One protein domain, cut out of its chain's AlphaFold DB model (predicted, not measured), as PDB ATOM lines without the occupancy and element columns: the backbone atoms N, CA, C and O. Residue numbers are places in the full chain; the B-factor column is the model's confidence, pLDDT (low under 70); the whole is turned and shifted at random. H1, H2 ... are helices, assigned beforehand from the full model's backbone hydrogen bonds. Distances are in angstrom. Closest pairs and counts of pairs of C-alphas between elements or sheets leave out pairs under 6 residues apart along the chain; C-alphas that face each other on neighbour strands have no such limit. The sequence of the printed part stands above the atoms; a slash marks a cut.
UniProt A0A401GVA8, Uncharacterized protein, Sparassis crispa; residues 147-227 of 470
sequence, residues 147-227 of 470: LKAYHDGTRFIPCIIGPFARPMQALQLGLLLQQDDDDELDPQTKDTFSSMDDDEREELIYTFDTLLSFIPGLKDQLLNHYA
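This is residues 147 to 227 of the 470 residues of an uncharacterized protein of Sparassis crispa (UniProt A0A401GVA8). A long helix, H5, is crossed nearly at right angles by H3, and this pair makes the core. H1 and H2 lie near the end of H5 and H4 near its beginning, in loose contact, while residues 215 to 227 fold back from H5 as a tail with no named element. The printed part has 81 residues with five named helices, in the order H1, H2, H3, H4, H5, and no named strand: all helix. It is compact, with a radius of gyration of the C-alphas of 12.9 A and spans of 34 by 25 by 19 A.

H5, residues 198 to 214, touches H3, residues 167 to 176, with its residues 204 to 211 alone. They are about perpendicular at 83 degrees, the closest C-alphas being those of Ala 170 and Leu 204, 4.5 A apart. H4, residues 187 to 195, is close to H3 but not clearly touching, with the C-alphas of Leu 173 and Phe 193 closest at 7.1 A. H1, residues 147 to 154, is likewise close to H5 but not clearly touching, with the C-alphas of Gly 153 and Phe 214 closest at 6.6 A. H2, residues 157 to 160, is close to H5 but not clearly touching, at 7.7 A between the C-alphas of Ile 157 and Leu 211. H1 and H4 are apart. In H1, H3, H4 and H5 every O i to N i+4 pair is within hydrogen-bond range; H2 is too short for such a pair.

H5 measures 24.3 A, from C-alpha 198 at (-4.476, 18.382, -47.697) to C-alpha 214 at (-24.693, 14.109, -60.495). H3 measures 14.0 A, H4 12.3 A, H1 10.4 A and H2 5.3 A. H1 begins with C-alpha 147 at (-36.009, 9.287, -53.725).

The C-alphas of Cys 159 and Asp 182 are the two farthest apart, at 37.0 A. The printed part has no cut and no long link. Confidence is under 70 at residues 147 to 151, 180 to 187, 217 and 219 to 227.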
ATOM      1  N   LEU A 147     -36.709  10.435 -54.325       58.47
ATOM      2  CA  LEU A 147     -36.009   9.287 -53.725       58.47
ATOM      3  C   LEU A 147     -35.478   8.261 -54.738       58.47
ATOM      4  O   LEU A 147     -34.409   7.697 -54.526       58.47
ATOM      5  N   LYS A 148     -36.174   8.030 -55.859       65.06
ATOM      6  CA  LYS A 148     -35.702   7.093 -56.888       65.06
ATOM      7  C   LYS A 148     -34.520   7.666 -57.666       65.06
ATOM      8  O   LYS A 148     -33.584   6.933 -57.960       65.06
ATOM      9  N   ALA A 149     -34.552   8.962 -57.978       63.66
ATOM     10  CA  ALA A 149     -33.434   9.641 -58.627       63.66
ATOM     11  C   ALA A 149     -32.197   9.677 -57.714       63.66
ATOM     12  O   ALA A 149     -31.092   9.428 -58.193       63.66
ATOM     13  N   TYR A 150     -32.394   9.887 -56.405       68.06
ATOM     14  CA  TYR A 150     -31.335   9.777 -55.398       68.06
ATOM     15  C   TYR A 150     -30.753   8.363 -55.346       68.06
ATOM     16  O   TYR A 150     -29.549   8.202 -55.504       68.06
ATOM     17  N   HIS A 151     -31.599   7.338 -55.222       68.62
ATOM     18  CA  HIS A 151     -31.165   5.938 -55.192       68.62
ATOM     19  C   HIS A 151     -30.440   5.507 -56.482       68.62
ATOM     20  O   HIS A 151     -29.454   4.773 -56.447       68.62
ATOM     21  N   ASP A 152     -30.906   5.958 -57.650       70.25
ATOM     22  CA  ASP A 152     -30.225   5.672 -58.911       70.25
ATOM     23  C   ASP A 152     -28.881   6.404 -59.011       70.25
ATOM     24  O   ASP A 152     -27.910   5.796 -59.464       70.25
ATOM     25  N   GLY A 153     -28.802   7.666 -58.580       70.31
ATOM     26  CA  GLY A 153     -27.567   8.454 -58.572       70.31
ATOM     27  C   GLY A 153     -26.517   7.902 -57.608       70.31
ATOM     28  O   GLY A 153     -25.351   7.764 -57.981       70.31
ATOM     29  N   THR A 154     -26.927   7.496 -56.405       73.12
ATOM     30  CA  THR A 154     -26.012   6.961 -55.387       73.12
ATOM     31  C   THR A 154     -25.388   5.639 -55.814       73.12
ATOM     32  O   THR A 154     -24.205   5.405 -55.574       73.12
ATOM     33  N   ARG A 155     -26.133   4.815 -56.558       79.69
ATOM     34  CA  ARG A 155     -25.627   3.560 -57.128       79.69
ATOM     35  C   ARG A 155     -24.526   3.730 -58.173       79.69
ATOM     36  O   ARG A 155     -23.821   2.769 -58.466       79.69
ATOM     37  N   PHE A 156     -24.360   4.922 -58.741       81.88
ATOM     38  CA  PHE A 156     -23.283   5.178 -59.696       81.88
ATOM     39  C   PHE A 156     -22.008   5.708 -59.043       81.88
ATOM     40  O   PHE A 156     -20.958   5.647 -59.676       81.88
ATOM     41  N   ILE A 157     -22.073   6.165 -57.784       83.38
ATOM     42  CA  ILE A 157     -20.951   6.775 -57.052       83.38
ATOM     43  C   ILE A 157     -19.654   5.958 -57.157       83.38
ATOM     44  O   ILE A 157     -18.636   6.554 -57.521       83.38
ATOM     45  N   PRO A 158     -19.649   4.623 -56.940       86.12
ATOM     46  CA  PRO A 158     -18.415   3.846 -57.034       86.12
ATOM     47  C   PRO A 158     -17.738   3.917 -58.409       86.12
ATOM     48  O   PRO A 158     -16.518   3.851 -58.495       86.12
ATOM     49  N   CYS A 159     -18.519   4.094 -59.481       85.12
ATOM     50  CA  CYS A 159     -18.018   4.172 -60.852       85.12
ATOM     51  C   CYS A 159     -17.450   5.551 -61.223       85.12
ATOM     52  O   CYS A 159     -16.638   5.638 -62.144       85.12
ATOM     53  N   ILE A 160     -17.918   6.625 -60.573       83.94
ATOM     54  CA  ILE A 160     -17.546   8.014 -60.907       83.94
ATOM     55  C   ILE A 160     -16.531   8.619 -59.940       83.94
ATOM     56  O   ILE A 160     -15.677   9.391 -60.372       83.94
ATOM     57  N   ILE A 161     -16.622   8.271 -58.658       87.56
ATOM     58  CA  ILE A 161     -15.732   8.762 -57.605       87.56
ATOM     59  C   ILE A 161     -14.759   7.645 -57.250       87.56
ATOM     60  O   ILE A 161     -13.561   7.798 -57.447       87.56
ATOM     61  N   GLY A 162     -15.265   6.494 -56.826       88.62
ATOM     62  CA  GLY A 162     -14.436   5.348 -56.467       88.62
ATOM     63  C   GLY A 162     -15.087   4.497 -55.380       88.62
ATOM     64  O   GLY A 162     -16.047   4.935 -54.738       88.62
ATOM     65  N   PRO A 163     -14.586   3.274 -55.151       88.75
ATOM     66  CA  PRO A 163     -15.166   2.352 -54.177       88.75
ATOM     67  C   PRO A 163     -14.891   2.742 -52.718       88.75
ATOM     68  O   PRO A 163     -15.547   2.185 -51.837       88.75
ATOM     69  N   PHE A 164     -13.964   3.678 -52.495       89.25
ATOM     70  CA  PHE A 164     -13.534   4.203 -51.191       89.25
ATOM     71  C   PHE A 164     -14.093   5.600 -50.901       89.25
ATOM     72  O   PHE A 164     -13.715   6.239 -49.925       89.25
ATOM     73  N   ALA A 165     -14.999   6.094 -51.753       85.69
ATOM     74  CA  ALA A 165     -15.622   7.392 -51.550       85.69
ATOM     75  C   ALA A 165     -16.253   7.475 -50.152       85.69
ATOM     76  O   ALA A 165     -16.922   6.540 -49.702       85.69
ATOM     77  N   ARG A 166     -16.132   8.648 -49.519       86.00
ATOM     78  CA  ARG A 166     -16.741   8.963 -48.218       86.00
ATOM     79  C   ARG A 166     -17.825  10.047 -48.368       86.00
ATOM     80  O   ARG A 166     -17.639  11.155 -47.870       86.00
ATOM     81  N   PRO A 167     -18.969   9.781 -49.046       82.12
ATOM     82  CA  PRO A 167     -19.964  10.807 -49.373       82.12
ATOM     83  C   PRO A 167     -20.479  11.602 -48.183       82.12
ATOM     84  O   PRO A 167     -20.709  12.796 -48.312       82.12
ATOM     85  N   MET A 168     -20.651  10.958 -47.026       80.44
ATOM     86  CA  MET A 168     -21.138  11.633 -45.823       80.44
ATOM     87  C   MET A 168     -20.133  12.660 -45.299       80.44
ATOM     88  O   MET A 168     -20.513  13.803 -45.062       80.44
ATOM     89  N   GLN A 169     -18.853  12.289 -45.203       84.69
ATOM     90  CA  GLN A 169     -17.790  13.216 -44.797       84.69
ATOM     91  C   GLN A 169     -17.596  14.327 -45.833       84.69
ATOM     92  O   GLN A 169     -17.432  15.487 -45.471       84.69
ATOM     93  N   ALA A 170     -17.694  13.995 -47.124       87.50
ATOM     94  CA  ALA A 170     -17.631  14.972 -48.206       87.50
ATOM     95  C   ALA A 170     -18.782  15.990 -48.137       87.50
ATOM     96  O   ALA A 170     -18.557  17.184 -48.305       87.50
ATOM     97  N   LEU A 171     -20.011  15.540 -47.851       82.88
ATOM     98  CA  LEU A 171     -21.163  16.422 -47.644       82.88
ATOM     99  C   LEU A 171     -20.983  17.320 -46.422       82.88
ATOM    100  O   LEU A 171     -21.252  18.512 -46.520       82.88
ATOM    101  N   GLN A 172     -20.506  16.777 -45.302       81.50
ATOM    102  CA  GLN A 172     -20.223  17.559 -44.095       81.50
ATOM    103  C   GLN A 172     -19.182  18.653 -44.365       81.50
ATOM    104  O   GLN A 172     -19.445  19.819 -44.074       81.50
ATOM    105  N   LEU A 173     -18.051  18.305 -44.989       84.75
ATOM    106  CA  LEU A 173     -17.009  19.269 -45.348       84.75
ATOM    107  C   LEU A 173     -17.516  20.311 -46.352       84.75
ATOM    108  O   LEU A 173     -17.288  21.504 -46.184       84.75
ATOM    109  N   GLY A 174     -18.212  19.877 -47.401       83.56
ATOM    110  CA  GLY A 174     -18.685  20.769 -48.454       83.56
ATOM    111  C   GLY A 174     -19.777  21.738 -47.998       83.56
ATOM    112  O   GLY A 174     -19.813  22.871 -48.474       83.56
ATOM    113  N   LEU A 175     -20.645  21.324 -47.069       79.56
ATOM    114  CA  LEU A 175     -21.606  22.221 -46.418       79.56
ATOM    115  C   LEU A 175     -20.892  23.214 -45.496       79.56
ATOM    116  O   LEU A 175     -21.205  24.398 -45.546       79.56
ATOM    117  N   LEU A 176     -19.894  22.757 -44.732       78.12
ATOM    118  CA  LEU A 176     -19.073  23.609 -43.867       78.12
ATOM    119  C   LEU A 176     -18.339  24.701 -44.658       78.12
ATOM    120  O   LEU A 176     -18.321  25.851 -44.241       78.12
ATOM    121  N   LEU A 177     -17.786  24.372 -45.828       80.25
ATOM    122  CA  LEU A 177     -17.110  25.340 -46.706       80.25
ATOM    123  C   LEU A 177     -18.066  26.338 -47.387       80.25
ATOM    124  O   LEU A 177     -17.604  27.288 -48.016       80.25
ATOM    125  N   GLN A 178     -19.378  26.098 -47.331       77.00
ATOM    126  CA  GLN A 178     -20.408  26.941 -47.946       77.00
ATOM    127  C   GLN A 178     -21.205  27.771 -46.935       77.00
ATOM    128  O   GLN A 178     -22.011  28.594 -47.368       77.00
ATOM    129  N   GLN A 179     -21.022  27.541 -45.633       70.38
ATOM    130  CA  GLN A 179     -21.623  28.350 -44.575       70.38
ATOM    131  C   GLN A 179     -20.901  29.699 -44.463       70.38
ATOM    132  O   GLN A 179     -19.682  29.769 -44.623       70.38
ATOM    133  N   ASP A 180     -21.661  30.764 -44.202       58.62
ATOM    134  CA  ASP A 180     -21.104  32.075 -43.860       58.62
ATOM    135  C   ASP A 180     -20.529  32.031 -42.422       58.62
ATOM    136  O   ASP A 180     -20.978  31.232 -41.598       58.62
ATOM    137  N   ASP A 181     -19.547  32.889 -42.106       56.41
ATOM    138  CA  ASP A 181     -18.770  32.893 -40.840       56.41
ATOM    139  C   ASP A 181     -19.608  32.989 -39.535       56.41
ATOM    140  O   ASP A 181     -19.065  32.816 -38.441       56.41
ATOM    141  N   ASP A 182     -20.915  33.251 -39.634       52.94
ATOM    142  CA  ASP A 182     -21.833  33.475 -38.511       52.94
ATOM    143  C   ASP A 182     -22.505  32.190 -37.966       52.94
ATOM    144  O   ASP A 182     -23.136  32.241 -36.906       52.94
ATOM    145  N   ASP A 183     -22.361  31.033 -38.629       58.50
ATOM    146  CA  ASP A 183     -22.920  29.758 -38.149       58.50
ATOM    147  C   ASP A 183     -21.953  29.035 -37.178       58.50
ATOM    148  O   ASP A 183     -20.847  28.595 -37.525       58.50
ATOM    149  N   GLU A 184     -22.377  28.885 -35.917       55.03
ATOM    150  CA  GLU A 184     -21.619  28.213 -34.853       55.03
ATOM    151  C   GLU A 184     -21.569  26.690 -35.093       55.03
ATOM    152  O   GLU A 184     -22.404  25.916 -34.632       55.03
ATOM    153  N   LEU A 185     -20.590  26.251 -35.886       58.09
ATOM    154  CA  LEU A 185     -20.297  24.831 -36.100       58.09
ATOM    155  C   LEU A 185     -19.845  24.133 -34.817       58.09
ATOM    156  O   LEU A 185     -19.087  24.697 -34.025       58.09
ATOM    157  N   ASP A 186     -20.210  22.855 -34.706       67.69
ATOM    158  CA  ASP A 186     -19.669  21.944 -33.703       67.69
ATOM    159  C   ASP A 186     -18.118  21.966 -33.726       67.69
ATOM    160  O   ASP A 186     -17.509  21.662 -34.764       67.69
ATOM    161  N   PRO A 187     -17.457  22.332 -32.610       68.44
ATOM    162  CA  PRO A 187     -16.002  22.440 -32.534       68.44
ATOM    163  C   PRO A 187     -15.269  21.154 -32.929       68.44
ATOM    164  O   PRO A 187     -14.198  21.224 -33.531       68.44
ATOM    165  N   GLN A 188     -15.851  19.985 -32.644       70.06
ATOM    166  CA  GLN A 188     -15.248  18.688 -32.951       70.06
ATOM    167  C   GLN A 188     -15.216  18.417 -34.465       70.06
ATOM    168  O   GLN A 188     -14.217  17.922 -34.993       70.06
ATOM    169  N   THR A 189     -16.267  18.802 -35.189       70.19
ATOM    170  CA  THR A 189     -16.325  18.706 -36.655       70.19
ATOM    171  C   THR A 189     -15.299  19.631 -37.324       70.19
ATOM    172  O   THR A 189     -14.593  19.215 -38.245       70.19
ATOM    173  N   LYS A 190     -15.154  20.867 -36.825       71.12
ATOM    174  CA  LYS A 190     -14.129  21.819 -37.294       71.12
ATOM    175  C   LYS A 190     -12.705  21.300 -37.067       71.12
ATOM    176  O   LYS A 190     -11.881  21.388 -37.978       71.12
ATOM    177  N   ASP A 191     -12.420  20.750 -35.889       77.50
ATOM    178  CA  ASP A 191     -11.096  20.211 -35.546       77.50
ATOM    179  C   ASP A 191     -10.744  18.973 -36.389       77.50
ATOM    180  O   ASP A 191      -9.636  18.856 -36.917       77.50
ATOM    181  N   THR A 192     -11.733  18.104 -36.633       79.88
ATOM    182  CA  THR A 192     -11.584  16.931 -37.509       79.88
ATOM    183  C   THR A 192     -11.144  17.348 -38.912       79.88
ATOM    184  O   THR A 192     -10.117  16.886 -39.393       79.88
ATOM    185  N   PHE A 193     -11.851  18.275 -39.567       80.69
ATOM    186  CA  PHE A 193     -11.477  18.700 -40.922       80.69
ATOM    187  C   PHE A 193     -10.211  19.558 -40.974       80.69
ATOM    188  O   PHE A 193      -9.544  19.586 -42.010       80.69
ATOM    189  N   SER A 194      -9.868  20.254 -39.887       78.94
ATOM    190  CA  SER A 194      -8.644  21.062 -39.798       78.94
ATOM    191  C   SER A 194      -7.388  20.201 -39.657       78.94
ATOM    192  O   SER A 194      -6.337  20.592 -40.160       78.94
ATOM    193  N   SER A 195      -7.504  19.036 -39.013       82.62
ATOM    194  CA  SER A 195      -6.404  18.089 -38.787       82.62
ATOM    195  C   SER A 195      -6.174  17.087 -39.928       82.62
ATOM    196  O   SER A 195      -5.133  16.432 -39.938       82.62
ATOM    197  N   MET A 196      -7.100  16.988 -40.890       84.75
ATOM    198  CA  MET A 196      -6.937  16.164 -42.097       84.75
ATOM    199  C   MET A 196      -5.803  16.669 -42.989       84.75
ATOM    200  O   MET A 196      -5.595  17.883 -43.108       84.75
ATOM    201  N   ASP A 197      -5.111  15.740 -43.653       86.75
ATOM    202  CA  ASP A 197      -4.122  16.105 -44.660       86.75
ATOM    203  C   ASP A 197      -4.779  16.760 -45.884       86.75
ATOM    204  O   ASP A 197      -5.978  16.615 -46.155       86.75
ATOM    205  N   ASP A 198      -3.982  17.557 -46.597       85.44
ATOM    206  CA  ASP A 198      -4.476  18.382 -47.697       85.44
ATOM    207  C   ASP A 198      -5.056  17.537 -48.835       85.44
ATOM    208  O   ASP A 198      -6.004  17.967 -49.496       85.44
ATOM    209  N   ASP A 199      -4.534  16.332 -49.047       84.00
ATOM    210  CA  ASP A 199      -4.973  15.498 -50.147       84.00
ATOM    211  C   ASP A 199      -6.259  14.724 -49.819       84.00
ATOM    212  O   ASP A 199      -7.155  14.619 -50.661       84.00
ATOM    213  N   GLU A 200      -6.416  14.242 -48.583       87.12
ATOM    214  CA  GLU A 200      -7.698  13.741 -48.087       87.12
ATOM    215  C   GLU A 200      -8.783  14.819 -48.181       87.12
ATOM    216  O   GLU A 200      -9.913  14.545 -48.603       87.12
ATOM    217  N   ARG A 201      -8.440  16.061 -47.819       87.88
ATOM    218  CA  ARG A 201      -9.341  17.210 -47.950       87.88
ATOM    219  C   ARG A 201      -9.707  17.458 -49.417       87.88
ATOM    220  O   ARG A 201     -10.886  17.662 -49.712       87.88
ATOM    221  N   GLU A 202      -8.744  17.408 -50.337       88.38
ATOM    222  CA  GLU A 202      -8.985  17.577 -51.777       88.38
ATOM    223  C   GLU A 202      -9.894  16.468 -52.346       88.38
ATOM    224  O   GLU A 202     -10.819  16.759 -53.109       88.38
ATOM    225  N   GLU A 203      -9.718  15.210 -51.924       90.06
ATOM    226  CA  GLU A 203     -10.572  14.089 -52.349       90.06
ATOM    227  C   GLU A 203     -12.010  14.217 -51.821       90.06
ATOM    228  O   GLU A 203     -12.970  13.917 -52.545       90.06
ATOM    229  N   LEU A 204     -12.198  14.700 -50.587       89.62
ATOM    230  CA  LEU A 204     -13.531  14.990 -50.050       89.62
ATOM    231  C   LEU A 204     -14.212  16.139 -50.804       89.62
ATOM    232  O   LEU A 204     -15.397  16.026 -51.126       89.62
ATOM    233  N   ILE A 205     -13.481  17.206 -51.141       88.62
ATOM    234  CA  ILE A 205     -14.007  18.319 -51.948       88.62
ATOM    235  C   ILE A 205     -14.396  17.826 -53.349       88.62
ATOM    236  O   ILE A 205     -15.518  18.067 -53.797       88.62
ATOM    237  N   TYR A 206     -13.530  17.053 -54.014       90.25
ATOM    238  CA  TYR A 206     -13.847  16.441 -55.309       90.25
ATOM    239  C   TYR A 206     -15.090  15.549 -55.229       90.25
ATOM    240  O   TYR A 206     -15.961  15.594 -56.108       90.25
ATOM    241  N   THR A 207     -15.186  14.735 -54.175       89.06
ATOM    242  CA  THR A 207     -16.339  13.867 -53.926       89.06
ATOM    243  C   THR A 207     -17.607  14.704 -53.805       89.06
ATOM    244  O   THR A 207     -18.595  14.414 -54.478       89.06
ATOM    245  N   PHE A 208     -17.578  15.770 -53.008       87.19
ATOM    246  CA  PHE A 208     -18.705  16.676 -52.816       87.19
ATOM    247  C   PHE A 208     -19.164  17.328 -54.124       87.19
ATOM    248  O   PHE A 208     -20.338  17.214 -54.493       87.19
ATOM    249  N   ASP A 209     -18.243  17.932 -54.874       87.19
ATOM    250  CA  ASP A 209     -18.550  18.592 -56.146       87.19
ATOM    251  C   ASP A 209     -19.118  17.606 -57.173       87.19
ATOM    252  O   ASP A 209     -20.102  17.889 -57.866       87.19
ATOM    253  N   THR A 210     -18.542  16.404 -57.234       87.06
ATOM    254  CA  THR A 210     -19.020  15.333 -58.111       87.06
ATOM    255  C   THR A 210     -20.429  14.885 -57.727       87.06
ATOM    256  O   THR A 210     -21.280  14.723 -58.605       87.06
ATOM    257  N   LEU A 211     -20.716  14.727 -56.433       84.38
ATOM    258  CA  LEU A 211     -22.045  14.351 -55.951       84.38
ATOM    259  C   LEU A 211     -23.099  15.393 -56.325       84.38
ATOM    260  O   LEU A 211     -24.143  15.024 -56.856       84.38
ATOM    261  N   LEU A 212     -22.820  16.682 -56.117       83.19
ATOM    262  CA  LEU A 212     -23.745  17.761 -56.476       83.19
ATOM    263  C   LEU A 212     -23.978  17.866 -57.985       83.19
ATOM    264  O   LEU A 212     -25.087  18.171 -58.429       83.19
ATOM    265  N   SER A 213     -22.939  17.590 -58.771       84.06
ATOM    266  CA  SER A 213     -23.001  17.567 -60.231       84.06
ATOM    267  C   SER A 213     -23.913  16.445 -60.754       84.06
ATOM    268  O   SER A 213     -24.676  16.640 -61.704       84.06
ATOM    269  N   PHE A 214     -23.882  15.271 -60.113       77.56
ATOM    270  CA  PHE A 214     -24.693  14.109 -60.495       77.56
ATOM    271  C   PHE A 214     -26.085  14.075 -59.878       77.56
ATOM    272  O   PHE A 214     -27.016  13.538 -60.483       77.56
ATOM    273  N   ILE A 215     -26.227  14.629 -58.680       78.12
ATOM    274  CA  ILE A 215     -27.449  14.606 -57.891       78.12
ATOM    275  C   ILE A 215     -27.772  16.049 -57.472       78.12
ATOM    276  O   ILE A 215     -27.498  16.462 -56.341       78.12
ATOM    277  N   PRO A 216     -28.352  16.852 -58.382       73.56
ATOM    278  CA  PRO A 216     -28.760  18.210 -58.053       73.56
ATOM    279  C   PRO A 216     -29.797  18.209 -56.922       73.56
ATOM    280  O   PRO A 216     -30.746  17.428 -56.959       73.56
ATOM    281  N   GLY A 217     -29.634  19.101 -55.941       69.38
ATOM    282  CA  GLY A 217     -30.522  19.196 -54.770       69.38
ATOM    283  C   GLY A 217     -30.125  18.309 -53.586       69.38
ATOM    284  O   GLY A 217     -30.810  18.316 -52.570       69.38
ATOM    285  N   LEU A 218     -28.999  17.590 -53.675       72.88
ATOM    286  CA  LEU A 218     -28.509  16.741 -52.585       72.88
ATOM    287  C   LEU A 218     -28.157  17.518 -51.302       72.88
ATOM    288  O   LEU A 218     -28.219  16.944 -50.222       72.88
ATOM    289  N   LYS A 219     -27.840  18.817 -51.394       65.50
ATOM    290  CA  LYS A 219     -27.537  19.667 -50.224       65.50
ATOM    291  C   LYS A 219     -28.658  19.667 -49.181       65.50
ATOM    292  O   LYS A 219     -28.377  19.718 -47.992       65.50
ATOM    293  N   ASP A 220     -29.905  19.567 -49.638       59.44
ATOM    294  CA  ASP A 220     -31.093  19.698 -48.791       59.44
ATOM    295  C   ASP A 220     -31.517  18.358 -48.155       59.44
ATOM    296  O   ASP A 220     -32.478  18.308 -47.387       59.44
ATOM    297  N   GLN A 221     -30.841  17.251 -48.490       57.41
ATOM    298  CA  GLN A 221     -31.159  15.908 -48.005       57.41
ATOM    299  C   GLN A 221     -29.877  15.179 -47.602       57.41
ATOM    300  O   GLN A 221     -29.180  14.604 -48.439       57.41
ATOM    301  N   LEU A 222     -29.575  15.182 -46.301       54.62
ATOM    302  CA  LEU A 222     -28.469  14.405 -45.750       54.62
ATOM    303  C   LEU A 222     -28.657  12.920 -46.109       54.62
ATOM    304  O   LEU A 222     -29.730  12.340 -45.921       54.62
ATOM    305  N   LEU A 223     -27.611  12.317 -46.666       56.69
ATOM    306  CA  LEU A 223     -27.618  10.989 -47.276       56.69
ATOM    307  C   LEU A 223     -27.614   9.873 -46.209       56.69
ATOM    308  O   LEU A 223     -26.720   9.039 -46.175       56.69
ATOM    309  N   ASN A 224     -28.639   9.803 -45.355       46.22
ATOM    310  CA  ASN A 224     -28.748   8.767 -44.308       46.22
ATOM    311  C   ASN A 224     -28.841   7.325 -44.862       46.22
ATOM    312  O   ASN A 224     -28.766   6.366 -44.103       46.22
ATOM    313  N   HIS A 225     -28.964   7.162 -46.183       49.69
ATOM    314  CA  HIS A 225     -28.953   5.877 -46.887       49.69
ATOM    315  C   HIS A 225     -27.928   5.865 -48.032       49.69
ATOM    316  O   HIS A 225     -28.273   5.641 -49.196       49.69
ATOM    317  N   TYR A 226     -26.650   6.116 -47.735       53.81
ATOM    318  CA  TYR A 226     -25.600   5.675 -48.652       53.81
ATOM    319  C   TYR A 226     -25.569   4.142 -48.648       53.81
ATOM    320  O   TYR A 226     -25.275   3.528 -47.626       53.81
ATOM    321  N   ALA A 227     -25.928   3.529 -49.775       52.66
ATOM    322  CA  ALA A 227     -26.025   2.081 -49.906       52.66
ATOM    323  C   ALA A 227     -24.698   1.509 -50.455       52.66
ATOM    324  O   ALA A 227     -24.466   1.604 -51.669       52.66
TER     325      ALA A 227